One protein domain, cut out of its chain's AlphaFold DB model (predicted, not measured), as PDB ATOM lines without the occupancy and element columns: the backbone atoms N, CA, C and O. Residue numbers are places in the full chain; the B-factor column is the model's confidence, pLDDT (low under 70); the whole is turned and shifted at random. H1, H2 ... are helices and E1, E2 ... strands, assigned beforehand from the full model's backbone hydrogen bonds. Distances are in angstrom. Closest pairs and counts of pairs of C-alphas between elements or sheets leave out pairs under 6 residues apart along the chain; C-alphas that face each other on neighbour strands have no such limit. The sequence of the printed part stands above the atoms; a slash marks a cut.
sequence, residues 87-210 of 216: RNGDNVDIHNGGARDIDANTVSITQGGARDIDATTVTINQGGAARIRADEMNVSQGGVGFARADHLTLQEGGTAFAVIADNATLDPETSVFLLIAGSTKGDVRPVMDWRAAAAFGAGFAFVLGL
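What this domain is: This is residues 87 to 210 of the 216 residues of an uncharacterized protein of Acidobacteria bacterium (UniProt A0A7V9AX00). The chain is wound in stacked turns, a small solenoid of seven folded strands, E1 to E7, each turn lying beside the one before. Beyond the E7 end a single helix, H1, sticks out as an arm, with residues 193 to 199 and 201 to 210 standing free. The printed part has 124 residues, with the strands E1 to E7 in chain order, then H1; the sheet's order is the same, all parallel, and the class is mostly strand. The whole is only just loose, close to compact, with a radius of gyration of the C-alphas of 16.9 A and spans of 59 by 27 by 22 A.

Where its parts are: Find C-alpha 87 at (206.230, 175.912, 107.166), where E1, residues 87 to 95, begins and runs 18.0 A. Next come E2, residues 98 to 110, E3, 113 to 125, E4, 128 to 140, E5, 143 to 154, E6, 159 to 170, and E7, 175 to 185. E2 bends by 161 degrees at residue 101, and its end C-alphas are 9.9 A apart. H1, residues 194 to 210, runs 24.3 A to C-alpha 210 at (177.120, 136.705, 139.133).

How they stand to each other: Start at edge strand E1: N 92 and O 106 of E2 are 2.9 A apart, within hydrogen-bond range. Across E2 and E3, look at N 118 and O 102, 2.8 A; across E3 and E4, N 133 and O 117, 2.8 A. E4 and E5 have N 148 and O 132 at 2.8 A, E5 and E6 N 164 and O 147 at 2.9 A, E6 and edge strand E7 N 180 and O 163 at 2.8 A. The sheet is twisted. H1 is not on it, and each O i to N i+4 pair in H1 is within hydrogen-bond range.

The domain as a whole: The farthest C-alphas, Asp 90 and Leu 210, are 61.6 A apart. The printed part has no cut and no long link. Confidence is low at residues 184 to 192.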
ATOM      1  N   ARG A  87     206.335 174.914 106.098       91.19
ATOM      2  CA  ARG A  87     206.230 175.912 107.166       91.19
ATOM      3  C   ARG A  87     205.801 177.257 106.607       91.19
ATOM      4  O   ARG A  87     206.467 177.770 105.708       91.19
ATOM      5  N   ASN A  88     204.759 177.835 107.199       91.00
ATOM      6  CA  ASN A  88     204.232 179.157 106.871       91.00
ATOM      7  C   ASN A  88     203.833 179.292 105.385       91.00
ATOM      8  O   ASN A  88     204.237 180.236 104.700       91.00
ATOM      9  N   GLY A  89     203.087 178.312 104.870       90.62
ATOM     10  CA  GLY A  89     202.527 178.352 103.519       90.62
ATOM     11  C   GLY A  89     201.239 179.177 103.450       90.62
ATOM     12  O   GLY A  89     200.432 179.160 104.370       90.62
ATOM     13  N   ASP A  90     200.990 179.879 102.348       95.25
ATOM     14  CA  ASP A  90     199.676 180.508 102.154       95.25
ATOM     15  C   ASP A  90     198.650 179.481 101.659       95.25
ATOM     16  O   ASP A  90     197.592 179.311 102.262       95.25
ATOM     17  N   ASN A  91     198.985 178.756 100.589       95.12
ATOM     18  CA  ASN A  91     198.149 177.707 100.015       95.12
ATOM     19  C   ASN A  91     198.990 176.459  99.741       95.12
ATOM     20  O   ASN A  91     200.027 176.541  99.080       95.12
ATOM     21  N   VAL A  92     198.542 175.312 100.248       95.25
ATOM     22  CA  VAL A  92     199.217 174.021 100.094       95.25
ATOM     23  C   VAL A  92     198.255 173.028  99.466       95.25
ATOM     24  O   VAL A  92     197.263 172.648 100.083       95.25
ATOM     25  N   ASP A  93     198.586 172.568  98.263       94.19
ATOM     26  CA  ASP A  93     197.827 171.545  97.551       94.19
ATOM     27  C   ASP A  93     198.623 170.237  97.520       94.19
ATOM     28  O   ASP A  93     199.735 170.172  96.994       94.19
ATOM     29  N   ILE A  94     198.053 169.175  98.088       93.00
ATOM     30  CA  ILE A  94     198.620 167.826  98.063       93.00
ATOM     31  C   ILE A  94     197.806 166.985  97.091       93.00
ATOM     32  O   ILE A  94     196.624 166.730  97.325       93.00
ATOM     33  N   HIS A  95     198.459 166.505  96.034       94.56
ATOM     34  CA  HIS A  95     197.871 165.576  95.077       94.56
ATOM     35  C   HIS A  95     198.763 164.348  94.896       94.56
ATOM     36  O   HIS A  95     199.954 164.502  94.630       94.56
ATOM     37  N   ASN A  96     198.203 163.140  95.030       88.69
ATOM     38  CA  ASN A  96     198.914 161.869  94.818       88.69
ATOM     39  C   ASN A  96     200.231 161.759  95.606       88.69
ATOM     40  O   ASN A  96     201.275 161.393  95.065       88.69
ATOM     41  N   GLY A  97     200.192 162.095  96.895       89.06
ATOM     42  CA  GLY A  97     201.381 162.123  97.740       89.06
ATOM     43  C   GLY A  97     201.054 162.352  99.208       89.06
ATOM     44  O   GLY A  97     199.910 162.198  99.644       89.06
ATOM     45  N   GLY A  98     202.063 162.732  99.990       91.25
ATOM     46  CA  GLY A  98     201.820 163.095 101.373       91.25
ATOM     47  C   GLY A  98     202.867 163.988 102.009       91.25
ATOM     48  O   GLY A  98     204.019 164.046 101.584       91.25
ATOM     49  N   ALA A  99     202.432 164.675 103.057       92.19
ATOM     50  CA  ALA A  99     203.248 165.572 103.860       92.19
ATOM     51  C   ALA A  99     203.309 165.078 105.307       92.19
ATOM     52  O   ALA A  99     202.418 164.372 105.790       92.19
ATOM     53  N   ARG A 100     204.380 165.416 106.020       92.94
ATOM     54  CA  ARG A 100     204.458 165.106 107.455       92.94
ATOM     55  C   ARG A 100     203.862 166.235 108.262       92.94
ATOM     56  O   ARG A 100     202.871 166.008 108.941       92.94
ATOM     57  N   ASP A 101     204.427 167.418 108.116       93.69
ATOM     58  CA  ASP A 101     204.076 168.591 108.896       93.69
ATOM     59  C   ASP A 101     203.688 169.703 107.917       93.69
ATOM     60  O   ASP A 101     204.409 169.978 106.956       93.69
ATOM     61  N   ILE A 102     202.510 170.286 108.116       94.75
ATOM     62  CA  ILE A 102     201.999 171.395 107.310       94.75
ATOM     63  C   ILE A 102     201.566 172.499 108.263       94.75
ATOM     64  O   ILE A 102     200.701 172.278 109.105       94.75
ATOM     65  N   ASP A 103     202.146 173.676 108.090       96.06
ATOM     66  CA  ASP A 103     201.724 174.926 108.711       96.06
ATOM     67  C   ASP A 103     201.402 175.912 107.583       96.06
ATOM     68  O   ASP A 103     202.308 176.340 106.854       96.06
ATOM     69  N   ALA A 104     200.111 176.178 107.360       95.75
ATOM     70  CA  ALA A 104     199.653 177.015 106.255       95.75
ATOM     71  C   ALA A 104     198.272 177.643 106.476       95.75
ATOM     72  O   ALA A 104     197.488 177.130 107.252       95.75
ATOM     73  N   ASN A 105     197.900 178.697 105.747       97.38
ATOM     74  CA  ASN A 105     196.544 179.258 105.875       97.38
ATOM     75  C   ASN A 105     195.481 178.317 105.283       97.38
ATOM     76  O   ASN A 105     194.495 177.991 105.947       97.38
ATOM     77  N   THR A 106     195.707 177.844 104.055       96.75
ATOM     78  CA  THR A 106     194.781 176.962 103.337       96.75
ATOM     79  C   THR A 106     195.483 175.683 102.908       96.75
ATOM     80  O   THR A 106     196.546 175.721 102.286       96.75
ATOM     81  N   VAL A 107     194.869 174.538 103.207       97.00
ATOM     82  CA  VAL A 107     195.371 173.216 102.821       97.00
ATOM     83  C   VAL A 107     194.283 172.441 102.092       97.00
ATOM     84  O   VAL A 107     193.185 172.254 102.616       97.00
ATOM     85  N   SER A 108     194.604 171.938 100.902       96.44
ATOM     86  CA  SER A 108     193.752 171.040 100.126       96.44
ATOM     87  C   SER A 108     194.473 169.719  99.892       96.44
ATOM     88  O   SER A 108     195.581 169.683  99.362       96.44
ATOM     89  N   ILE A 109     193.858 168.608 100.289       95.56
ATOM     90  CA  ILE A 109     194.391 167.261 100.073       95.56
ATOM     91  C   ILE A 109     193.443 166.518  99.147       95.56
ATOM     92  O   ILE A 109     192.282 166.313  99.490       95.56
ATOM     93  N   THR A 110     193.947 166.072  97.999       95.75
ATOM     94  CA  THR A 110     193.209 165.243  97.041       95.75
ATOM     95  C   THR A 110     193.988 163.970  96.742       95.75
ATOM     96  O   THR A 110     195.086 164.058  96.196       95.75
ATOM     97  N   GLN A 111     193.435 162.789  97.037       94.00
ATOM     98  CA  GLN A 111     194.122 161.508  96.772       94.00
ATOM     99  C   GLN A 111     195.507 161.444  97.436       94.00
ATOM    100  O   GLN A 111     196.519 161.127  96.815       94.00
ATOM    101  N   GLY A 112     195.577 161.812  98.712       93.19
ATOM    102  CA  GLY A 112     196.837 161.897  99.442       93.19
ATOM    103  C   GLY A 112     196.645 161.864 100.950       93.19
ATOM    104  O   GLY A 112     195.553 161.573 101.447       93.19
ATOM    105  N   GLY A 113     197.700 162.185 101.694       94.25
ATOM    106  CA  GLY A 113     197.551 162.326 103.134       94.25
ATOM    107  C   GLY A 113     198.623 163.120 103.854       94.25
ATOM    108  O   GLY A 113     199.726 163.324 103.356       94.25
ATOM    109  N   ALA A 114     198.287 163.562 105.058       95.00
ATOM    110  CA  ALA A 114     199.192 164.325 105.905       95.00
ATOM    111  C   ALA A 114     199.232 163.778 107.333       95.00
ATOM    112  O   ALA A 114     198.302 163.110 107.787       95.00
ATOM    113  N   ARG A 115     200.311 164.023 108.074       94.94
ATOM    114  CA  ARG A 115     200.383 163.563 109.467       94.94
ATOM    115  C   ARG A 115     199.897 164.624 110.441       94.94
ATOM    116  O   ARG A 115     198.990 164.333 111.211       94.94
ATOM    117  N   ASP A 116     200.470 165.810 110.394       95.56
ATOM    118  CA  ASP A 116     200.176 166.913 111.293       95.56
ATOM    119  C   ASP A 116     199.902 168.160 110.441       95.56
ATOM    120  O   ASP A 116     200.764 168.621 109.696       95.56
ATOM    121  N   ILE A 117     198.670 168.662 110.508       96.12
ATOM    122  CA  ILE A 117     198.230 169.869 109.804       96.12
ATOM    123  C   ILE A 117     197.832 170.911 110.847       96.12
ATOM    124  O   ILE A 117     196.986 170.627 111.699       96.12
ATOM    125  N   ASP A 118     198.413 172.100 110.757       96.88
ATOM    126  CA  ASP A 118     197.959 173.312 111.430       96.88
ATOM    127  C   ASP A 118     197.610 174.340 110.352       96.88
ATOM    128  O   ASP A 118     198.465 174.715 109.547       96.88
ATOM    129  N   ALA A 119     196.333 174.707 110.258       96.81
ATOM    130  CA  ALA A 119     195.879 175.638 109.240       96.81
ATOM    131  C   ALA A 119     194.648 176.435 109.652       96.81
ATOM    132  O   ALA A 119     194.034 176.152 110.667       96.81
ATOM    133  N   THR A 120     194.248 177.425 108.860       97.75
ATOM    134  CA  THR A 120     192.946 178.086 109.045       97.75
ATOM    135  C   THR A 120     191.846 177.264 108.382       97.75
ATOM    136  O   THR A 120     190.840 176.942 109.012       97.75
ATOM    137  N   THR A 121     192.058 176.855 107.130       97.38
ATOM    138  CA  THR A 121     191.078 176.097 106.347       97.38
ATOM    139  C   THR A 121     191.697 174.818 105.803       97.38
ATOM    140  O   THR A 121     192.717 174.848 105.115       97.38
ATOM    141  N   VAL A 122     191.048 173.683 106.066       97.38
ATOM    142  CA  VAL A 122     191.483 172.370 105.578       97.38
ATOM    143  C   VAL A 122     190.367 171.704 104.789       97.38
ATOM    144  O   VAL A 122     189.270 171.494 105.300       97.38
ATOM    145  N   THR A 123     190.670 171.318 103.553       97.12
ATOM    146  CA  THR A 123     189.792 170.500 102.713       97.12
ATOM    147  C   THR A 123     190.468 169.174 102.400       97.12
ATOM    148  O   THR A 123     191.596 169.145 101.916       97.12
ATOM    149  N   ILE A 124     189.784 168.064 102.663       95.88
ATOM    150  CA  ILE A 124     190.256 166.720 102.323       95.88
ATOM    151  C   ILE A 124     189.223 166.063 101.416       95.88
ATOM    152  O   ILE A 124     188.065 165.917 101.801       95.88
ATOM    153  N   ASN A 125     189.663 165.631 100.240       95.62
ATOM    154  CA  ASN A 125     188.875 164.887  99.269       95.62
ATOM    155  C   ASN A 125     189.605 163.586  98.909       95.62
ATOM    156  O   ASN A 125     190.733 163.624  98.418       95.62
ATOM    157  N   GLN A 126     188.995 162.423  99.153       93.88
ATOM    158  CA  GLN A 126     189.618 161.127  98.831       93.88
ATOM    159  C   GLN A 126     191.007 160.961  99.466       93.88
ATOM    160  O   GLN A 126     191.963 160.549  98.816       93.88
ATOM    161  N   GLY A 127     191.162 161.343 100.731       93.62
ATOM    162  CA  GLY A 127     192.464 161.365 101.396       93.62
ATOM    163  C   GLY A 127     192.366 161.144 102.894       93.62
ATOM    164  O   GLY A 127     191.313 160.779 103.420       93.62
ATOM    165  N   GLY A 128     193.459 161.381 103.612       93.94
ATOM    166  CA  GLY A 128     193.399 161.306 105.063       93.94
ATOM    167  C   GLY A 128     194.481 162.059 105.803       93.94
ATOM    168  O   GLY A 128     195.552 162.338 105.271       93.94
ATOM    169  N   ALA A 129     194.201 162.372 107.063       95.38
ATOM    170  CA  ALA A 129     195.182 162.995 107.929       95.38
ATOM    171  C   ALA A 129     195.202 162.383 109.327       95.38
ATOM    172  O   ALA A 129     194.168 161.990 109.867       95.38
ATOM    173  N   ALA A 130     196.382 162.304 109.940       95.56
ATOM    174  CA  ALA A 130     196.488 161.736 111.281       95.56
ATOM    175  C   ALA A 130     196.041 162.734 112.361       95.56
ATOM    176  O   ALA A 130     195.267 162.357 113.243       95.56
ATOM    177  N   ARG A 131     196.488 163.992 112.291       96.38
ATOM    178  CA  ARG A 131     196.090 165.088 113.178       96.38
ATOM    179  C   ARG A 131     195.866 166.367 112.388       96.38
ATOM    180  O   ARG A 131     196.704 166.750 111.578       96.38
ATOM    181  N   ILE A 132     194.760 167.036 112.674       96.69
ATOM    182  CA  ILE A 132     194.419 168.317 112.067       96.69
ATOM    183  C   ILE A 132     193.994 169.284 113.165       96.69
ATOM    184  O   ILE A 132     193.158 168.946 114.008       96.69
ATOM    185  N   ARG A 133     194.547 170.491 113.122       97.25
ATOM    186  CA  ARG A 133     194.030 171.679 113.788       97.25
ATOM    187  C   ARG A 133     193.645 172.669 112.696       97.25
ATOM    188  O   ARG A 133     194.488 173.013 111.875       97.25
ATOM    189  N   ALA A 134     192.377 173.048 112.666       96.81
ATOM    190  CA  ALA A 134     191.870 174.037 111.730       96.81
ATOM    191  C   ALA A 134     190.837 174.946 112.386       96.81
ATOM    192  O   ALA A 134     190.298 174.578 113.422       96.81
ATOM    193  N   ASP A 135     190.511 176.080 111.783       96.88
ATOM    194  CA  ASP A 135     189.308 176.826 112.164       96.88
ATOM    195  C   ASP A 135     188.105 176.252 111.401       96.88
ATOM    196  O   ASP A 135     187.055 175.965 111.978       96.88
ATOM    197  N   GLU A 136     188.294 175.985 110.107       96.38
ATOM    198  CA  GLU A 136     187.314 175.354 109.230       96.38
ATOM    199  C   GLU A 136     187.870 174.071 108.606       96.38
ATOM    200  O   GLU A 136     188.958 174.047 108.027       96.38
ATOM    201  N   MET A 137     187.100 172.989 108.696       96.25
ATOM    202  CA  MET A 137     187.473 171.689 108.154       96.25
ATOM    203  C   MET A 137     186.333 171.078 107.348       96.25
ATOM    204  O   MET A 137     185.242 170.862 107.869       96.25
ATOM    205  N   ASN A 138     186.624 170.717 106.100       96.44
ATOM    206  CA  ASN A 138     185.717 169.999 105.212       96.44
ATOM    207  C   ASN A 138     186.361 168.673 104.789       96.44
ATOM    208  O   ASN A 138     187.429 168.663 104.177       96.44
ATOM    209  N   VAL A 139     185.724 167.547 105.105       95.31
ATOM    210  CA  VAL A 139     186.223 166.212 104.737       95.31
ATOM    211  C   VAL A 139     185.164 165.481 103.927       95.31
ATOM    212  O   VAL A 139     184.046 165.305 104.402       95.31
ATOM    213  N   SER A 140     185.536 165.016 102.737       95.19
ATOM    214  CA  SER A 140     184.700 164.216 101.842       95.19
ATOM    215  C   SER A 140     185.462 162.972 101.392       95.19
ATOM    216  O   SER A 140     186.637 163.057 101.026       95.19
ATOM    217  N   GLN A 141     184.814 161.804 101.463       93.12
ATOM    218  CA  GLN A 141     185.396 160.515 101.065       93.12
ATOM    219  C   GLN A 141     186.793 160.267 101.669       93.12
ATOM    220  O   GLN A 141     187.713 159.831 100.985       93.12
ATOM    221  N   GLY A 142     186.995 160.604 102.944       92.25
ATOM    222  CA  GLY A 142     188.321 160.619 103.561       92.25
ATOM    223  C   GLY A 142     188.342 160.145 105.007       92.25
ATOM    224  O   GLY A 142     187.309 159.846 105.601       92.25
ATOM    225  N   GLY A 143     189.539 160.066 105.587       93.00
ATOM    226  CA  GLY A 143     189.751 159.579 106.950       93.00
ATOM    227  C   GLY A 143     190.591 160.522 107.800       93.00
ATOM    228  O   GLY A 143     191.714 160.856 107.431       93.00
ATOM    229  N   VAL A 144     190.092 160.906 108.976       95.12
ATOM    230  CA  VAL A 144     190.854 161.707 109.944       95.12
ATOM    231  C   VAL A 144     191.065 160.943 111.248       95.12
ATOM    232  O   VAL A 144     190.131 160.417 111.846       95.12
ATOM    233  N   GLY A 145     192.305 160.892 111.733       95.38
ATOM    234  CA  GLY A 145     192.609 160.328 113.046       95.38
ATOM    235  C   GLY A 145     192.071 161.221 114.165       95.38
ATOM    236  O   GLY A 145     191.114 160.879 114.855       95.38
ATOM    237  N   PHE A 146     192.680 162.389 114.334       95.81
ATOM    238  CA  PHE A 146     192.322 163.360 115.360       95.81
ATOM    239  C   PHE A 146     192.075 164.724 114.725       95.81
ATOM    240  O   PHE A 146     193.003 165.348 114.219       95.81
ATOM    241  N   ALA A 147     190.840 165.204 114.778       94.69
ATOM    242  CA  ALA A 147     190.465 166.518 114.275       94.69
ATOM    243  C   ALA A 147     190.153 167.467 115.432       94.69
ATOM    244  O   ALA A 147     189.418 167.113 116.359       94.69
ATOM    245  N   ARG A 148     190.666 168.691 115.351       95.56
ATOM    246  CA  ARG A 148     190.157 169.834 116.102       95.56
ATOM    247  C   ARG A 148     189.779 170.927 115.115       95.56
ATOM    248  O   ARG A 148     190.654 171.349 114.363       95.56
ATOM    249  N   ALA A 149     188.525 171.364 115.139       95.38
ATOM    250  CA  ALA A 149     188.098 172.514 114.354       95.38
ATOM    251  C   ALA A 149     187.009 173.337 115.022       95.38
ATOM    252  O   ALA A 149     186.172 172.776 115.710       95.38
ATOM    253  N   ASP A 150     186.955 174.638 114.781       94.94
ATOM    254  CA  ASP A 150     185.813 175.428 115.248       94.94
ATOM    255  C   ASP A 150     184.554 175.039 114.458       94.94
ATOM    256  O   ASP A 150     183.476 174.847 115.028       94.94
ATOM    257  N   HIS A 151     184.706 174.833 113.148       94.81
ATOM    258  CA  HIS A 151     183.658 174.381 112.241       94.81
ATOM    259  C   HIS A 151     184.121 173.145 111.471       94.81
ATOM    260  O   HIS A 151     185.073 173.191 110.695       94.81
ATOM    261  N   LEU A 152     183.425 172.030 111.677       94.25
ATOM    262  CA  LEU A 152     183.681 170.767 110.998       94.25
ATOM    263  C   LEU A 152     182.476 170.380 110.144       94.25
ATOM    264  O   LEU A 152     181.371 170.230 110.665       94.25
ATOM    265  N   THR A 153     182.719 170.107 108.869       94.75
ATOM    266  CA  THR A 153     181.765 169.455 107.974       94.75
ATOM    267  C   THR A 153     182.353 168.134 107.507       94.75
ATOM    268  O   THR A 153     183.392 168.089 106.843       94.75
ATOM    269  N   LEU A 154     181.683 167.042 107.851       92.69
ATOM    270  CA  LEU A 154     182.012 165.707 107.375       92.69
ATOM    271  C   LEU A 154     180.919 165.284 106.392       92.69
ATOM    272  O   LEU A 154     179.747 165.214 106.758       92.69
ATOM    273  N   GLN A 155     181.326 165.043 105.151       93.50
ATOM    274  CA  GLN A 155     180.466 164.667 104.028       93.50
ATOM    275  C   GLN A 155     180.527 163.156 103.784       93.50
ATOM    276  O   GLN A 155     181.348 162.462 104.387       93.50
ATOM    277  N   GLU A 156     179.688 162.641 102.884       90.62
ATOM    278  CA  GLU A 156     179.619 161.222 102.505       90.62
ATOM    279  C   GLU A 156     181.002 160.547 102.348       90.62
ATOM    280  O   GLU A 156     181.948 161.085 101.764       90.62
ATOM    281  N   GLY A 157     181.141 159.357 102.944       86.50
ATOM    282  CA  GLY A 157     182.400 158.605 102.982       86.50
ATOM    283  C   GLY A 157     183.470 159.182 103.923       86.50
ATOM    284  O   GLY A 157     184.558 158.618 104.028       86.50
ATOM    285  N   GLY A 158     183.181 160.285 104.618       89.50
ATOM    286  CA  GLY A 158     184.020 160.863 105.659       89.50
ATOM    287  C   GLY A 158     184.011 160.027 106.940       89.50
ATOM    288  O   GLY A 158     182.965 159.742 107.530       89.50
ATOM    289  N   THR A 159     185.198 159.658 107.406       91.62
ATOM    290  CA  THR A 159     185.399 158.933 108.660       91.62
ATOM    291  C   THR A 159     186.331 159.705 109.577       91.62
ATOM    292  O   THR A 159     187.318 160.293 109.135       91.62
ATOM    293  N   ALA A 160     186.030 159.707 110.874       91.75
ATOM    294  CA  ALA A 160     186.924 160.289 111.861       91.75
ATOM    295  C   ALA A 160     187.007 159.438 113.130       91.75
ATOM    296  O   ALA A 160     186.001 158.947 113.644       91.75
ATOM    297  N   PHE A 161     188.212 159.262 113.666       92.81
ATOM    298  CA  PHE A 161     188.379 158.499 114.899       92.81
ATOM    299  C   PHE A 161     188.032 159.349 116.128       92.81
ATOM    300  O   PHE A 161     187.201 158.952 116.943       92.81
ATOM    301  N   ALA A 162     188.608 160.541 116.252       91.94
ATOM    302  CA  ALA A 162     188.273 161.467 117.324       91.94
ATOM    303  C   ALA A 162     188.194 162.902 116.808       91.94
ATOM    304  O   ALA A 162     189.122 163.395 116.172       91.94
ATOM    305  N   VAL A 163     187.097 163.581 117.123       91.81
ATOM    306  CA  VAL A 163     186.834 164.948 116.681       91.81
ATOM    307  C   VAL A 163     186.447 165.806 117.872       91.81
ATOM    308  O   VAL A 163     185.604 165.416 118.681       91.81
ATOM    309  N   ILE A 164     187.052 166.985 117.959       93.38
ATOM    310  CA  ILE A 164     186.648 168.051 118.869       93.38
ATOM    311  C   ILE A 164     186.258 169.244 118.006       93.38
ATOM    312  O   ILE A 164     187.120 169.759 117.294       93.38
ATOM    313  N   ALA A 165     184.998 169.672 118.055       92.25
ATOM    314  CA  ALA A 165     184.587 170.849 117.307       92.25
ATOM    315  C   ALA A 165     183.577 171.743 118.017       92.25
ATOM    316  O   ALA A 165     182.747 171.258 118.769       92.25
ATOM    317  N   ASP A 166     183.594 173.048 117.773       90.25
ATOM    318  CA  ASP A 166     182.552 173.909 118.345       90.25
ATOM    319  C   ASP A 166     181.223 173.708 117.615       90.25
ATOM    320  O   ASP A 166     180.177 173.571 118.254       90.25
ATOM    321  N   ASN A 167     181.270 173.589 116.287       88.94
ATOM    322  CA  ASN A 167     180.133 173.285 115.431       88.94
ATOM    323  C   ASN A 167     180.477 172.125 114.496       88.94
ATOM    324  O   ASN A 167     181.391 172.232 113.683       88.94
ATOM    325  N   ALA A 168     179.725 171.027 114.586       89.75
ATOM    326  CA  ALA A 168     179.891 169.881 113.693       89.75
ATOM    327  C   ALA A 168     178.628 169.623 112.860       89.75
ATOM    328  O   ALA A 168     177.527 169.492 113.408       89.75
ATOM    329  N   THR A 169     178.821 169.502 111.548       90.44
ATOM    330  CA  THR A 169     177.829 169.069 110.562       90.44
ATOM    331  C   THR A 169     178.265 167.720 110.004       90.44
ATOM    332  O   THR A 169     179.390 167.582 109.524       90.44
ATOM    333  N   LEU A 170     177.406 166.712 110.124       89.62
ATOM    334  CA  LEU A 170     177.696 165.330 109.740       89.62
ATOM    335  C   LEU A 170     176.608 164.816 108.804       89.62
ATOM    336  O   LEU A 170     175.429 164.839 109.173       89.62
ATOM    337  N   ASP A 171     177.012 164.303 107.646       90.12
ATOM    338  CA  ASP A 171     176.103 163.640 106.714       90.12
ATOM    339  C   ASP A 171     175.754 162.204 107.170       90.12
ATOM    340  O   ASP A 171     176.527 161.584 107.913       90.12
ATOM    341  N   PRO A 172     174.610 161.629 106.739       79.50
ATOM    342  CA  PRO A 172     174.102 160.338 107.233       79.50
ATOM    343  C   PRO A 172     175.033 159.134 107.030       79.50
ATOM    344  O   PRO A 172     174.915 158.140 107.746       79.50
ATOM    345  N   GLU A 173     175.938 159.216 106.058       84.44
ATOM    346  CA  GLU A 173     176.868 158.147 105.669       84.44
ATOM    347  C   GLU A 173     178.270 158.343 106.257       84.44
ATOM    348  O   GLU A 173     179.226 157.660 105.885       84.44
ATOM    349  N   THR A 174     178.401 159.264 107.211       86.31
ATOM    350  CA  THR A 174     179.647 159.491 107.941       86.31
ATOM    351  C   THR A 174     179.739 158.633 109.189       86.31
ATOM    352  O   THR A 174     178.745 158.272 109.821       86.31
ATOM    353  N   SER A 175     180.969 158.292 109.567       86.88
ATOM    354  CA  SER A 175     181.238 157.523 110.781       86.88
ATOM    355  C   SER A 175     182.263 158.239 111.645       86.88
ATOM    356  O   SER A 175     183.420 158.391 111.253       86.88
ATOM    357  N   VAL A 176     181.850 158.642 112.848       87.94
ATOM    358  CA  VAL A 176     182.742 159.228 113.854       87.94
ATOM    359  C   VAL A 176     182.738 158.360 115.101       87.94
ATOM    360  O   VAL A 176     181.683 158.103 115.680       87.94
ATOM    361  N   PHE A 177     183.914 157.896 115.523       88.06
ATOM    362  CA  PHE A 177     184.015 157.024 116.695       88.06
ATOM    363  C   PHE A 177     183.844 157.804 118.009       88.06
ATOM    364  O   PHE A 177     183.099 157.376 118.890       88.06
ATOM    365  N   LEU A 178     184.486 158.969 118.128       87.94
ATOM    366  CA  LEU A 178     184.328 159.883 119.255       87.94
ATOM    367  C   LEU A 178     184.149 161.316 118.750       87.94
ATOM    368  O   LEU A 178     185.051 161.871 118.127       87.94
ATOM    369  N   LEU A 179     183.013 161.932 119.070       88.50
ATOM    370  CA  LEU A 179     182.739 163.338 118.783       88.50
ATOM    371  C   LEU A 179     182.510 164.095 120.089       88.50
ATOM    372  O   LEU A 179     181.631 163.741 120.874       88.50
ATOM    373  N   ILE A 180     183.279 165.158 120.293       87.75
ATOM    374  CA  ILE A 180     183.038 166.162 121.323       87.75
ATOM    375  C   ILE A 180     182.676 167.443 120.587       87.75
ATOM    376  O   ILE A 180     183.550 168.040 119.963       87.75
ATOM    377  N   ALA A 181     181.404 167.845 120.639       85.31
ATOM    378  CA  ALA A 181     180.966 169.068 119.984       85.31
ATOM    379  C   ALA A 181     180.201 170.024 120.902       85.31
ATOM    380  O   ALA A 181     179.391 169.577 121.715       85.31
ATOM    381  N   GLY A 182     180.467 171.329 120.770       76.50
ATOM    382  CA  GLY A 182     179.754 172.384 121.501       76.50
ATOM    383  C   GLY A 182     178.303 172.526 121.035       76.50
ATOM    384  O   GLY A 182     177.383 172.639 121.847       76.50
ATOM    385  N   SER A 183     178.089 172.446 119.723       72.31
ATOM    386  CA  SER A 183     176.786 172.295 119.090       72.31
ATOM    387  C   SER A 183     176.890 171.425 117.831       72.31
ATOM    388  O   SER A 183     177.916 171.396 117.151       72.31
ATOM    389  N   THR A 184     175.834 170.679 117.518       66.50
ATOM    390  CA  THR A 184     175.767 169.838 116.317       66.50
ATOM    391  C   THR A 184     174.565 170.239 115.472       66.50
ATOM    392  O   THR A 184     173.473 170.484 115.993       66.50
ATOM    393  N   LYS A 185     174.756 170.326 114.153       59.34
ATOM    394  CA  LYS A 185     173.676 170.525 113.180       59.34
ATOM    395  C   LYS A 185     173.667 169.318 112.247       59.34
ATOM    396  O   LYS A 185     174.582 169.136 111.462       59.34
ATOM    397  N   GLY A 186     172.654 168.471 112.368       56.44
ATOM    398  CA  GLY A 186     172.537 167.232 111.598       56.44
ATOM    399  C   GLY A 186     171.914 166.124 112.437       56.44
ATOM    400  O   GLY A 186     171.977 166.166 113.668       56.44
ATOM    401  N   ASP A 187     171.305 165.138 111.779       52.47
ATOM    402  CA  ASP A 187     170.779 163.925 112.416       52.47
ATOM    403  C   ASP A 187     171.940 163.005 112.827       52.47
ATOM    404  O   ASP A 187     172.149 161.920 112.286       52.47
ATOM    405  N   VAL A 188     172.738 163.450 113.798       53.28
ATOM    406  CA  VAL A 188     173.808 162.634 114.369       53.28
ATOM    407  C   VAL A 188     173.145 161.528 115.173       53.28
ATOM    408  O   VAL A 188     172.602 161.783 116.246       53.28
ATOM    409  N   ARG A 189     173.172 160.289 114.672       50.88
ATOM    410  CA  ARG A 189     172.783 159.109 115.452       50.88
ATOM    411  C   ARG A 189     173.896 158.837 116.460       50.88
ATOM    412  O   ARG A 189     174.947 158.337 116.059       50.88
ATOM    413  N   PRO A 190     173.725 159.144 117.757       56.66
ATOM    414  CA  PRO A 190     174.783 158.913 118.719       56.66
ATOM    415  C   PRO A 190     174.965 157.402 118.836       56.66
ATOM    416  O   PRO A 190     174.052 156.688 119.253       56.66
ATOM    417  N   VAL A 191     176.153 156.906 118.491       56.28
ATOM    418  CA  VAL A 191     176.517 155.490 118.680       56.28
ATOM    419  C   VAL A 191     176.395 155.067 120.151       56.28
ATOM    420  O   VAL A 191     176.243 153.885 120.449       56.28
ATOM    421  N   MET A 192     176.391 156.036 121.076       48.69
ATOM    422  CA  MET A 192     176.147 155.839 122.499       48.69
ATOM    423  C   MET A 192     175.052 156.785 123.009       48.69
ATOM    424  O   MET A 192     175.314 157.794 123.657       48.69
ATOM    425  N   ASP A 193     173.800 156.450 122.708       72.00
ATOM    426  CA  ASP A 193     172.637 157.051 123.367       72.00
ATOM    427  C   ASP A 193     172.664 156.724 124.880       72.00
ATOM    428  O   ASP A 193     173.206 155.687 125.289       72.00
ATOM    429  N   TRP A 194     172.062 157.554 125.742       75.19
ATOM    430  CA  TRP A 194     171.961 157.276 127.187       75.19
ATOM    431  C   TRP A 194     171.358 155.888 127.459       75.19
ATOM    432  O   TRP A 194     171.683 155.233 128.452       75.19
ATOM    433  N   ARG A 195     170.526 155.402 126.529       71.25
ATOM    434  CA  ARG A 195     169.953 154.053 126.538       71.25
ATOM    435  C   ARG A 195     171.007 152.968 126.314       71.25
ATOM    436  O   ARG A 195     170.987 151.957 127.014       71.25
ATOM    437  N   ALA A 196     171.940 153.173 125.385       76.38
ATOM    438  CA  ALA A 196     173.055 152.257 125.145       76.38
ATOM    439  C   ALA A 196     174.027 152.249 126.335       76.38
ATOM    440  O   ALA A 196     174.435 151.178 126.786       76.38
ATOM    441  N   ALA A 197     174.315 153.422 126.911       80.81
ATOM    442  CA  ALA A 197     175.128 153.544 128.121       80.81
ATOM    443  C   ALA A 197     174.493 152.808 129.320       80.81
ATOM    444  O   ALA A 197     175.169 152.048 130.019       80.81
ATOM    445  N   ALA A 198     173.180 152.966 129.525       84.38
ATOM    446  CA  ALA A 198     172.440 152.254 130.567       84.38
ATOM    447  C   ALA A 198     172.433 150.730 130.345       84.38
ATOM    448  O   ALA A 198     172.624 149.972 131.298       84.38
ATOM    449  N   ALA A 199     172.264 150.268 129.101       85.31
ATOM    450  CA  ALA A 199     172.295 148.845 128.759       85.31
ATOM    451  C   ALA A 199     173.675 148.214 129.008       85.31
ATOM    452  O   ALA A 199     173.762 147.137 129.604       85.31
ATOM    453  N   PHE A 200     174.757 148.904 128.627       85.12
ATOM    454  CA  PHE A 200     176.126 148.459 128.897       85.12
ATOM    455  C   PHE A 200     176.408 148.379 130.402       85.12
ATOM    456  O   PHE A 200     176.923 147.369 130.888       85.12
ATOM    457  N   GLY A 201     176.009 149.410 131.156       88.81
ATOM    458  CA  GLY A 201     176.136 149.433 132.613       88.81
ATOM    459  C   GLY A 201     175.367 148.297 133.292       88.81
ATOM    460  O   GLY A 201     175.909 147.622 134.169       88.81
ATOM    461  N   ALA A 202     174.134 148.028 132.852       93.12
ATOM    462  CA  ALA A 202     173.319 146.930 133.370       93.12
ATOM    463  C   ALA A 202     173.939 145.555 133.073       93.12
ATOM    464  O   ALA A 202     174.016 144.713 133.970       93.12
ATOM    465  N   GLY A 203     174.435 145.340 131.850       93.56
ATOM    466  CA  GLY A 203     175.120 144.102 131.470       93.56
ATOM    467  C   GLY A 203     176.372 143.851 132.312       93.56
ATOM    468  O   GLY A 203     176.556 142.762 132.859       93.56
ATOM    469  N   PHE A 204     177.198 144.880 132.503       93.25
ATOM    470  CA  PHE A 204     178.407 144.783 133.320       93.25
ATOM    471  C   PHE A 204     178.096 144.517 134.802       93.25
ATOM    472  O   PHE A 204     178.704 143.641 135.423       93.25
ATOM    473  N   ALA A 205     177.099 145.212 135.361       90.69
ATOM    474  CA  ALA A 205     176.645 144.996 136.732       90.69
ATOM    475  C   ALA A 205     176.085 143.581 136.942       90.69
ATOM    476  O   ALA A 205     176.341 142.965 137.978       90.69
ATOM    477  N   PHE A 206     175.371 143.038 135.954       94.88
ATOM    478  CA  PHE A 206     174.851 141.674 135.992       94.88
ATOM    479  C   PHE A 206     175.979 140.632 136.021       94.88
ATOM    480  O   PHE A 206     175.986 139.752 136.886       94.88
ATOM    481  N   VAL A 207     176.982 140.772 135.146       93.75
ATOM    482  CA  VAL A 207     178.154 139.878 135.097       93.75
ATOM    483  C   VAL A 207     178.949 139.932 136.405       93.75
ATOM    484  O   VAL A 207     179.259 138.893 136.994       93.75
ATOM    485  N   LEU A 208     179.234 141.136 136.913       92.75
ATOM    486  CA  LEU A 208     179.907 141.309 138.201       92.75
ATOM    487  C   LEU A 208     179.081 140.760 139.370       92.75
ATOM    488  O   LEU A 208     179.645 140.180 140.298       92.75
ATOM    489  N   GLY A 209     177.757 140.911 139.326       92.19
ATOM    490  CA  GLY A 209     176.835 140.353 140.312       92.19
ATOM    491  C   GLY A 209     176.911 138.828 140.376       92.19
ATOM    492  O   GLY A 209     177.011 138.266 141.469       92.19
ATOM    493  N   LEU A 210     176.949 138.158 139.219       92.81
ATOM    494  CA  LEU A 210     177.120 136.705 139.133       92.81
ATOM    495  C   LEU A 210     178.493 136.255 139.647       92.81
ATOM    496  O   LEU A 210     178.567 135.339 140.467       92.81
TER     497      LEU A 210